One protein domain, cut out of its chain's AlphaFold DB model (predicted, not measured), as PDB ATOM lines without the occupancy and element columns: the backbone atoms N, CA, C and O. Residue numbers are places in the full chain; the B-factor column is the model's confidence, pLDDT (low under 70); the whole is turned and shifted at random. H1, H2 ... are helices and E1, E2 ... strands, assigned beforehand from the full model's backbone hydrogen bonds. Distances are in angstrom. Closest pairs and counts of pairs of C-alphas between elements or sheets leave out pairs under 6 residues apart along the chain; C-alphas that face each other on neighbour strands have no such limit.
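Overview. This is residues 5 to 80 of the 81 residues of an uncharacterized protein of Sulfurospirillum sp. SL2-1 (UniProt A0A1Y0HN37). A small, staggered sheet of three strands is built along the long strand E1, with E3 beside its earlier part and E2 folded back along its later part as a hairpin. Three helices lie round this sheet: H2 sits between the other two, close to E2, while H3 packs on the sheet and H1 lies off it. The printed part has 76 residues, with three named helices and three named strands in the order H1, E1, E2, H2, E3, H3. The sheet is mixed, in the order E2, E1, E3, and the class is mixed, helices and strands. The whole is compact, with a radius of gyration of the C-alphas of 11.5 A, and it is rounded, spanning 32 by 25 by 17 A.

Arrangement. From Ala 5 read on to H1, residues 11 to 16, which is not on the sheet. Next comes E1, residues 22 to 30, the inner strand. The tight link after it leads to E2, residues 33 to 36; the two strands form a hairpin, antiparallel at 141 degrees, with N 28 and O 35 3.0 A apart, within hydrogen-bond range. Look at residues 45 to 46, which pair antiparallel with residues 35 to 36 of E2. They lead to H2, residues 47 to 51, which is on the sheet but only just at its level, with a height of 3.9 A. Its closest C-alphas to E2 are Phe 47 and Ile 35, 5.1 A apart. H2 and H1 are close but not clearly touching; their closest C-alphas, Tyr 50 and Ile 11, are 5.9 A apart. Further on, E3, residues 59 to 63, is parallel to E1 at 30 degrees, with N 27 and O 62 2.8 A apart, within hydrogen-bond range. H3, residues 69 to 79, is on the sheet at a height of 7.4 A, but only just over none of its strands: 2 of its C-alphas fall on E1. H3 and H2 only just touch, with 3 pairs of C-alphas within 8 A, the closest being Tyr 79 and Leu 51 at 6.3 A. H1 and H3 are apart. Every O i to N i+4 pair is within hydrogen-bond range in H2 and H3; in H1 it is 1 of 2.

Along the chain. Find C-alpha 11 at (40.268, -2.275, 47.873), where H1 begins. E1 starts from C-alpha 22 at (49.642, 4.809, 40.630) and runs 25.0 A to C-alpha 30. E2 measures 10.0 A and E3 12.6 A from first to last C-alpha. H3 runs 15.4 A to C-alpha 79 at (48.283, 7.325, 56.610).

Size, cuts and confidence. The C-alphas farthest apart are those of Glu 20 and Gly 31, at 33.7 A. The printed part has no cut, and no link is long. The mean pLDDT of the printed part is 97.6, and no printed residue is under 70.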
ATOM      1  N   ALA A   5      46.271   3.892  37.100       98.44
ATOM      2  CA  ALA A   5      45.035   3.149  36.929       98.44
ATOM      3  C   ALA A   5      43.840   4.045  37.298       98.44
ATOM      4  O   ALA A   5      43.816   4.648  38.365       98.44
ATOM      5  N   HIS A   6      42.872   4.171  36.391       98.50
ATOM      6  CA  HIS A   6      41.740   5.094  36.520       98.50
ATOM      7  C   HIS A   6      40.580   4.434  37.285       98.50
ATOM      8  O   HIS A   6      40.195   3.311  36.955       98.50
ATOM      9  N   ARG A   7      40.010   5.163  38.249       98.00
ATOM     10  CA  ARG A   7      38.840   4.836  39.078       98.00
ATOM     11  C   ARG A   7      38.963   3.553  39.884       98.00
ATOM     12  O   ARG A   7      38.104   2.679  39.812       98.00
ATOM     13  N   ILE A   8      40.017   3.462  40.681       98.75
ATOM     14  CA  ILE A   8      40.257   2.319  41.572       98.75
ATOM     15  C   ILE A   8      39.530   2.555  42.898       98.75
ATOM     16  O   ILE A   8      40.135   2.784  43.936       98.75
ATOM     17  N   ASN A   9      38.201   2.568  42.859       98.69
ATOM     18  CA  ASN A   9      37.365   3.013  43.977       98.69
ATOM     19  C   ASN A   9      37.074   1.907  45.013       98.69
ATOM     20  O   ASN A   9      36.263   2.113  45.915       98.69
ATOM     21  N   THR A  10      37.722   0.744  44.908       98.62
ATOM     22  CA  THR A  10      37.602  -0.356  45.876       98.62
ATOM     23  C   THR A  10      38.956  -0.975  46.221       98.62
ATOM     24  O   THR A  10      39.867  -1.036  45.393       98.62
ATOM     25  N   ILE A  11      39.088  -1.511  47.436       98.56
ATOM     26  CA  ILE A  11      40.268  -2.275  47.873       98.56
ATOM     27  C   ILE A  11      40.455  -3.519  46.993       98.56
ATOM     28  O   ILE A  11      41.583  -3.919  46.693       98.56
ATOM     29  N   ALA A  12      39.349  -4.119  46.544       98.56
ATOM     30  CA  ALA A  12      39.376  -5.239  45.614       98.56
ATOM     31  C   ALA A  12      40.057  -4.852  44.292       98.56
ATOM     32  O   ALA A  12      40.967  -5.558  43.862       98.56
ATOM     33  N   GLU A  13      39.691  -3.723  43.682       98.50
ATOM     34  CA  GLU A  13      40.361  -3.215  42.478       98.50
ATOM     35  C   GLU A  13      41.822  -2.851  42.758       98.50
ATOM     36  O   GLU A  13      42.697  -3.250  41.989       98.50
ATOM     37  N   LEU A  14      42.111  -2.183  43.882       98.62
ATOM     38  CA  LEU A  14      43.476  -1.819  44.284       98.62
ATOM     39  C   LEU A  14      44.398  -3.038  44.352       98.62
ATOM     40  O   LEU A  14      45.529  -2.989  43.872       98.62
ATOM     41  N   SER A  15      43.899  -4.153  44.894       98.19
ATOM     42  CA  SER A  15      44.656  -5.405  45.004       98.19
ATOM     43  C   SER A  15      45.078  -5.996  43.653       98.19
ATOM     44  O   SER A  15      46.010  -6.796  43.601       98.19
ATOM     45  N   GLN A  16      44.393  -5.621  42.568       98.31
ATOM     46  CA  GLN A  16      44.701  -6.065  41.209       98.31
ATOM     47  C   GLN A  16      45.666  -5.121  40.480       98.31
ATOM     48  O   GLN A  16      46.199  -5.491  39.433       98.31
ATOM     49  N   VAL A  17      45.895  -3.911  41.002       98.31
ATOM     50  CA  VAL A  17      46.832  -2.950  40.414       98.31
ATOM     51  C   VAL A  17      48.256  -3.295  40.866       98.31
ATOM     52  O   VAL A  17      48.495  -3.402  42.071       98.31
ATOM     53  N   PRO A  18      49.225  -3.450  39.944       98.06
ATOM     54  CA  PRO A  18      50.636  -3.584  40.300       98.06
ATOM     55  C   PRO A  18      51.128  -2.397  41.140       98.06
ATOM     56  O   PRO A  18      50.832  -1.246  40.820       98.06
ATOM     57  N   ILE A  19      51.886  -2.666  42.205       97.31
ATOM     58  CA  ILE A  19      52.315  -1.647  43.182       97.31
ATOM     59  C   ILE A  19      53.228  -0.569  42.580       97.31
ATOM     60  O   ILE A  19      53.329   0.533  43.109       97.31
ATOM     61  N   GLU A  20      53.888  -0.859  41.459       96.88
ATOM     62  CA  GLU A  20      54.695   0.107  40.716       96.88
ATOM     63  C   GLU A  20      53.860   1.165  39.973       96.88
ATOM     64  O   GLU A  20      54.412   2.164  39.506       96.88
ATOM     65  N   TYR A  21      52.549   0.956  39.833       98.25
ATOM     66  CA  TYR A  21      51.633   1.906  39.207       98.25
ATOM     67  C   TYR A  21      50.956   2.779  40.256       98.25
ATOM     68  O   TYR A  21      50.853   2.417  41.424       98.25
ATOM     69  N   GLY A  22      50.507   3.955  39.832       98.31
ATOM     70  CA  GLY A  22      49.642   4.809  40.630       98.31
ATOM     71  C   GLY A  22      48.163   4.508  40.401       98.31
ATOM     72  O   GLY A  22      47.799   3.734  39.512       98.31
ATOM     73  N   VAL A  23      47.300   5.173  41.163       98.69
ATOM     74  CA  VAL A  23      45.842   5.084  41.010       98.69
ATOM     75  C   VAL A  23      45.197   6.462  41.023       98.69
ATOM     76  O   VAL A  23      45.719   7.407  41.610       98.69
ATOM     77  N   GLU A  24      44.030   6.563  40.410       98.75
ATOM     78  CA  GLU A  24      43.120   7.692  40.531       98.75
ATOM     79  C   GLU A  24      41.814   7.238  41.196       98.75
ATOM     80  O   GLU A  24      41.297   6.158  40.904       98.75
ATOM     81  N   LEU A  25      41.330   8.058  42.132       98.50
ATOM     82  CA  LEU A  25      40.201   7.787  43.023       98.50
ATOM     83  C   LEU A  25      39.182   8.922  42.953       98.50
ATOM     84  O   LEU A  25      39.573  10.088  42.883       98.50
ATOM     85  N   ASP A  26      37.897   8.609  43.085       98.81
ATOM     86  CA  ASP A  26      36.817   9.588  43.209       98.81
ATOM     87  C   ASP A  26      36.343   9.684  44.667       98.81
ATOM     88  O   ASP A  26      35.855   8.709  45.230       98.81
ATOM     89  N   LEU A  27      36.436  10.865  45.282       98.69
ATOM     90  CA  LEU A  27      36.064  11.087  46.680       98.69
ATOM     91  C   LEU A  27      34.762  11.869  46.822       98.69
ATOM     92  O   LEU A  27      34.604  12.953  46.248       98.69
ATOM     93  N   ARG A  28      33.868  11.360  47.671       98.38
ATOM     94  CA  ARG A  28      32.612  12.009  48.072       98.38
ATOM     95  C   ARG A  28      32.438  11.993  49.584       98.38
ATOM     96  O   ARG A  28      32.981  11.136  50.279       98.38
ATOM     97  N   ASP A  29      31.651  12.931  50.094       97.44
ATOM     98  CA  ASP A  29      31.062  12.807  51.422       97.44
ATOM     99  C   ASP A  29      29.839  11.881  51.387       97.44
ATOM    100  O   ASP A  29      29.063  11.869  50.431       97.44
ATOM    101  N   TYR A  30      29.652  11.112  52.456       97.25
ATOM    102  CA  TYR A  30      28.429  10.348  52.690       97.25
ATOM    103  C   TYR A  30      28.077  10.400  54.176       97.25
ATOM    104  O   TYR A  30      28.622   9.673  55.014       97.25
ATOM    105  N   GLY A  31      27.203  11.344  54.528       93.75
ATOM    106  CA  GLY A  31      26.937  11.692  55.921       93.75
ATOM    107  C   GLY A  31      28.205  12.207  56.606       93.75
ATOM    108  O   GLY A  31      28.709  13.277  56.277       93.75
ATOM    109  N   ASN A  32      28.735  11.440  57.561       93.25
ATOM    110  CA  ASN A  32      29.962  11.792  58.285       93.25
ATOM    111  C   ASN A  32      31.232  11.133  57.720       93.25
ATOM    112  O   ASN A  32      32.318  11.401  58.235       93.25
ATOM    113  N   ARG A  33      31.108  10.279  56.696       96.69
ATOM    114  CA  ARG A  33      32.208   9.502  56.108       96.69
ATOM    115  C   ARG A  33      32.750  10.160  54.842       96.69
ATOM    116  O   ARG A  33      32.043  10.925  54.184       96.69
ATOM    117  N   LEU A  34      33.990   9.815  54.500       98.50
ATOM    118  CA  LEU A  34      34.545  10.001  53.163       98.50
ATOM    119  C   LEU A  34      34.543   8.650  52.460       98.50
ATOM    120  O   LEU A  34      35.045   7.671  53.012       98.50
ATOM    121  N   ILE A  35      33.962   8.607  51.268       98.75
ATOM    122  CA  ILE A  35      33.792   7.375  50.503       98.75
ATOM    123  C   ILE A  35      34.425   7.484  49.120       98.75
ATOM    124  O   ILE A  35      34.528   8.577  48.554       98.75
ATOM    125  N   LEU A  36      34.808   6.332  48.583       98.75
ATOM    126  CA  LEU A  36      35.271   6.156  47.215       98.75
ATOM    127  C   LEU A  36      34.076   5.887  46.299       98.75
ATOM    128  O   LEU A  36      33.502   4.798  46.317       98.75
ATOM    129  N   GLN A  37      33.650   6.900  45.546       98.06
ATOM    130  CA  GLN A  37      32.471   6.809  44.689       98.06
ATOM    131  C   GLN A  37      32.451   7.898  43.611       98.06
ATOM    132  O   GLN A  37      32.540   9.095  43.891       98.06
ATOM    133  N   HIS A  38      32.216   7.483  42.367       97.62
ATOM    134  CA  HIS A  38      32.051   8.396  41.242       97.62
ATOM    135  C   HIS A  38      30.630   8.964  41.157       97.62
ATOM    136  O   HIS A  38      30.451  10.175  41.002       97.62
ATOM    137  N   GLU A  39      29.611   8.114  41.287       96.94
ATOM    138  CA  GLU A  39      28.211   8.496  41.082       96.94
ATOM    139  C   GLU A  39      27.648   9.282  42.280       96.94
ATOM    140  O   GLU A  39      27.927   8.954  43.436       96.94
ATOM    141  N   PRO A  40      26.855  10.344  42.059       95.44
ATOM    142  CA  PRO A  40      26.264  11.096  43.157       95.44
ATOM    143  C   PRO A  40      25.222  10.257  43.918       95.44
ATOM    144  O   PRO A  40      24.614   9.336  43.373       95.44
ATOM    145  N   PHE A  41      24.988  10.611  45.186       93.56
ATOM    146  CA  PHE A  41      23.933  10.038  46.040       93.56
ATOM    147  C   PHE A  41      24.005   8.516  46.268       93.56
ATOM    148  O   PHE A  41      23.025   7.914  46.706       93.56
ATOM    149  N   THR A  42      25.160   7.902  46.012       95.88
ATOM    150  CA  THR A  42      25.407   6.467  46.202       95.88
ATOM    151  C   THR A  42      26.468   6.273  47.286       95.88
ATOM    152  O   THR A  42      27.385   7.086  47.389       95.88
ATOM    153  N   ASP A  43      26.332   5.235  48.115       97.25
ATOM    154  CA  ASP A  43      27.358   4.872  49.108       97.25
ATOM    155  C   ASP A  43      28.572   4.207  48.420       97.25
ATOM    156  O   ASP A  43      28.529   3.872  47.230       97.25
ATOM    157  N   GLY A  44      29.665   4.024  49.156       97.69
ATOM    158  CA  GLY A  44      30.914   3.461  48.655       97.69
ATOM    159  C   GLY A  44      31.827   2.959  49.770       97.69
ATOM    160  O   GLY A  44      31.506   3.046  50.963       97.69
ATOM    161  N   GLU A  45      32.981   2.419  49.376       98.50
ATOM    162  CA  GLU A  45      33.996   1.987  50.336       98.50
ATOM    163  C   GLU A  45      34.570   3.177  51.104       98.50
ATOM    164  O   GLU A  45      34.636   4.298  50.599       98.50
ATOM    165  N   ASP A  46      34.961   2.938  52.354       98.62
ATOM    166  CA  ASP A  46      35.494   3.981  53.219       98.62
ATOM    167  C   ASP A  46      36.923   4.360  52.817       98.62
ATOM    168  O   ASP A  46      37.801   3.501  52.695       98.62
ATOM    169  N   PHE A  47      37.164   5.657  52.632       98.69
ATOM    170  CA  PHE A  47      38.468   6.152  52.214       98.69
ATOM    171  C   PHE A  47      39.553   5.896  53.267       98.69
ATOM    172  O   PHE A  47      40.676   5.544  52.912       98.69
ATOM    173  N   GLU A  48      39.241   6.021  54.562       98.38
ATOM    174  CA  GLU A  48      40.225   5.778  55.621       98.38
ATOM    175  C   GLU A  48      40.636   4.302  55.673       98.38
ATOM    176  O   GLU A  48      41.802   3.994  55.922       98.38
ATOM    177  N   GLU A  49      39.703   3.382  55.413       98.50
ATOM    178  CA  GLU A  49      40.026   1.958  55.298       98.50
ATOM    179  C   GLU A  49      40.898   1.687  54.069       98.50
ATOM    180  O   GLU A  49      41.922   1.019  54.196       98.50
ATOM    181  N   TYR A  50      40.565   2.269  52.913       98.56
ATOM    182  CA  TYR A  50      41.351   2.127  51.685       98.56
ATOM    183  C   TYR A  50      42.814   2.565  51.863       98.56
ATOM    184  O   TYR A  50      43.732   1.851  51.453       98.56
ATOM    185  N   LEU A  51      43.056   3.697  52.538       98.44
ATOM    186  CA  LEU A  51      44.410   4.212  52.786       98.44
ATOM    187  C   LEU A  51      45.305   3.234  53.564       98.44
ATOM    188  O   LEU A  51      46.522   3.267  53.397       98.44
ATOM    189  N   LYS A  52      44.737   2.335  54.379       97.88
ATOM    190  CA  LYS A  52      45.511   1.326  55.130       97.88
ATOM    191  C   LYS A  52      46.142   0.264  54.228       97.88
ATOM    192  O   LYS A  52      47.129  -0.348  54.632       97.88
ATOM    193  N   TYR A  53      45.586   0.046  53.037       97.44
ATOM    194  CA  TYR A  53      46.080  -0.928  52.057       97.44
ATOM    195  C   TYR A  53      46.927  -0.284  50.959       97.44
ATOM    196  O   TYR A  53      47.481  -0.996  50.124       97.44
ATOM    197  N   TYR A  54      47.037   1.046  50.942       97.50
ATOM    198  CA  TYR A  54      47.734   1.741  49.874       97.50
ATOM    199  C   TYR A  54      49.251   1.556  49.973       97.50
ATOM    200  O   TYR A  54      49.888   2.001  50.927       97.50
ATOM    201  N   GLN A  55      49.828   0.898  48.967       96.69
ATOM    202  CA  GLN A  55      51.268   0.622  48.852       96.69
ATOM    203  C   GLN A  55      51.793   0.916  47.439       96.69
ATOM    204  O   GLN A  55      52.861   0.447  47.049       96.69
ATOM    205  N   HIS A  56      51.003   1.660  46.671       96.69
ATOM    206  CA  HIS A  56      51.203   1.934  45.257       96.69
ATOM    207  C   HIS A  56      51.978   3.237  45.054       96.69
ATOM    208  O   HIS A  56      52.337   3.921  46.015       96.69
ATOM    209  N   GLY A  57      52.238   3.586  43.796       95.69
ATOM    210  CA  GLY A  57      52.886   4.841  43.429       95.69
ATOM    211  C   GLY A  57      51.985   6.067  43.635       95.69
ATOM    212  O   GLY A  57      51.305   6.233  44.648       95.69
ATOM    213  N   THR A  58      51.965   6.958  42.649       97.12
ATOM    214  CA  THR A  58      51.197   8.209  42.691       97.12
ATOM    215  C   THR A  58      49.699   7.973  42.926       97.12
ATOM    216  O   THR A  58      49.063   7.227  42.189       97.12
ATOM    217  N   MET A  59      49.116   8.655  43.915       97.88
ATOM    218  CA  MET A  59      47.669   8.673  44.155       97.88
ATOM    219  C   MET A  59      47.078   9.998  43.668       97.88
ATOM    220  O   MET A  59      47.454  11.064  44.155       97.88
ATOM    221  N   ILE A  60      46.131   9.943  42.734       98.50
ATOM    222  CA  ILE A  60      45.353  11.099  42.279       98.50
ATOM    223  C   ILE A  60      43.989  11.068  42.970       98.50
ATOM    224  O   ILE A  60      43.244  10.100  42.854       98.50
ATOM    225  N   LEU A  61      43.655  12.144  43.679       98.56
ATOM    226  CA  LEU A  61      42.417  12.267  44.445       98.56
ATOM    227  C   LEU A  61      41.462  13.253  43.771       98.56
ATOM    228  O   LEU A  61      41.636  14.468  43.876       98.56
ATOM    229  N   ASN A  62      40.433  12.741  43.101       98.62
ATOM    230  CA  ASN A  62      39.398  13.560  42.490       98.62
ATOM    231  C   ASN A  62      38.305  13.901  43.502       98.62
ATOM    232  O   ASN A  62      37.481  13.071  43.871       98.62
ATOM    233  N   ILE A  63      38.263  15.164  43.909       98.19
ATOM    234  CA  ILE A  63      37.258  15.695  44.831       98.19
ATOM    235  C   ILE A  63      35.936  15.907  44.076       98.19
ATOM    236  O   ILE A  63      35.858  16.736  43.169       98.19
ATOM    237  N   LYS A  64      34.895  15.134  44.416       97.81
ATOM    238  CA  LYS A  64      33.564  15.184  43.772       97.81
ATOM    239  C   LYS A  64      32.471  15.804  44.642       97.81
ATOM    240  O   LYS A  64      31.345  15.965  44.166       97.81
ATOM    241  N   SER A  65      32.804  16.135  45.885       97.25
ATOM    242  CA  SER A  65      31.958  16.856  46.832       97.25
ATOM    243  C   SER A  65      32.676  18.107  47.321       97.25
ATOM    244  O   SER A  65      33.890  18.101  47.486       97.25
ATOM    245  N   GLU A  66      31.937  19.181  47.569       96.25
ATOM    246  CA  GLU A  66      32.527  20.425  48.060       96.25
ATOM    247  C   GLU A  66      32.972  20.303  49.526       96.25
ATOM    248  O   GLU A  66      32.303  19.666  50.342       96.25
ATOM    249  N   ARG A  67      34.052  21.008  49.888       95.62
ATOM    250  CA  ARG A  67      34.502  21.230  51.277       95.62
ATOM    251  C   ARG A  67      35.011  19.983  52.010       95.62
ATOM    252  O   ARG A  67      35.159  20.019  53.236       95.62
ATOM    253  N   ILE A  68      35.302  18.893  51.301       97.75
ATOM    254  CA  ILE A  68      35.893  17.680  51.887       97.75
ATOM    255  C   ILE A  68      37.427  17.706  51.920       97.75
ATOM    256  O   ILE A  68      38.033  16.891  52.610       97.75
ATOM    257  N   GLU A  69      38.063  18.649  51.223       98.06
ATOM    258  CA  GLU A  69      39.510  18.711  50.987       98.06
ATOM    259  C   GLU A  69      40.312  18.719  52.291       98.06
ATOM    260  O   GLU A  69      41.322  18.030  52.406       98.06
ATOM    261  N   HIS A  70      39.840  19.442  53.311       97.06
ATOM    262  CA  HIS A  70      40.499  19.482  54.619       97.06
ATOM    263  C   HIS A  70      40.520  18.111  55.305       97.06
ATOM    264  O   HIS A  70      41.573  17.677  55.765       97.06
ATOM    265  N   LYS A  71      39.384  17.400  55.313       97.25
ATOM    266  CA  LYS A  71      39.290  16.049  55.887       97.25
ATOM    267  C   LYS A  71      40.139  15.046  55.102       97.25
ATOM    268  O   LYS A  71      40.769  14.173  55.688       97.25
ATOM    269  N   VAL A  72      40.177  15.188  53.775       98.25
ATOM    270  CA  VAL A  72      41.022  14.364  52.901       98.25
ATOM    271  C   VAL A  72      42.501  14.572  53.236       98.25
ATOM    272  O   VAL A  72      43.218  13.595  53.429       98.25
ATOM    273  N   LEU A  73      42.953  15.822  53.377       97.56
ATOM    274  CA  LEU A  73      44.335  16.137  53.757       97.56
ATOM    275  C   LEU A  73      44.699  15.611  55.152       97.56
ATOM    276  O   LEU A  73      45.807  15.115  55.338       97.56
ATOM    277  N   GLU A  74      43.792  15.691  56.129       97.69
ATOM    278  CA  GLU A  74      43.998  15.110  57.465       97.69
ATOM    279  C   GLU A  74      44.258  13.601  57.397       97.69
ATOM    280  O   GLU A  74      45.211  13.110  58.005       97.69
ATOM    281  N   LEU A  75      43.448  12.869  56.626       98.06
ATOM    282  CA  LEU A  75      43.620  11.429  56.438       98.06
ATOM    283  C   LEU A  75      44.898  11.096  55.665       98.06
ATOM    284  O   LEU A  75      45.633  10.195  56.069       98.06
ATOM    285  N   ILE A  76      45.210  11.844  54.606       97.81
ATOM    286  CA  ILE A  76      46.443  11.642  53.837       97.81
ATOM    287  C   ILE A  76      47.667  11.826  54.731       97.81
ATOM    288  O   ILE A  76      48.480  10.915  54.809       97.81
ATOM    289  N   ASN A  77      47.745  12.914  55.502       96.31
ATOM    290  CA  ASN A  77      48.856  13.149  56.433       96.31
ATOM    291  C   ASN A  77      48.958  12.091  57.546       96.31
ATOM    292  O   ASN A  77      50.025  11.901  58.132       96.31
ATOM    293  N   LYS A  78      47.846  11.429  57.885       97.12
ATOM    294  CA  LYS A  78      47.802  10.381  58.910       97.12
ATOM    295  C   LYS A  78      48.326   9.037  58.393       97.12
ATOM    296  O   LYS A  78      48.985   8.331  59.158       97.12
ATOM    297  N   TYR A  79      48.021   8.671  57.147       96.62
ATOM    298  CA  TYR A  79      48.283   7.325  56.610       96.62
ATOM    299  C   TYR A  79      49.404   7.261  55.576       96.62
ATOM    300  O   TYR A  79      50.118   6.261  55.522       96.62
ATOM    301  N   ILE A  80      49.578   8.309  54.778       89.69
ATOM    302  CA  ILE A  80      50.558   8.377  53.699       89.69
ATOM    303  C   ILE A  80      51.688   9.302  54.154       89.69
ATOM    304  O   ILE A  80      51.444  10.423  54.597       89.69
TER     305      ILE A  80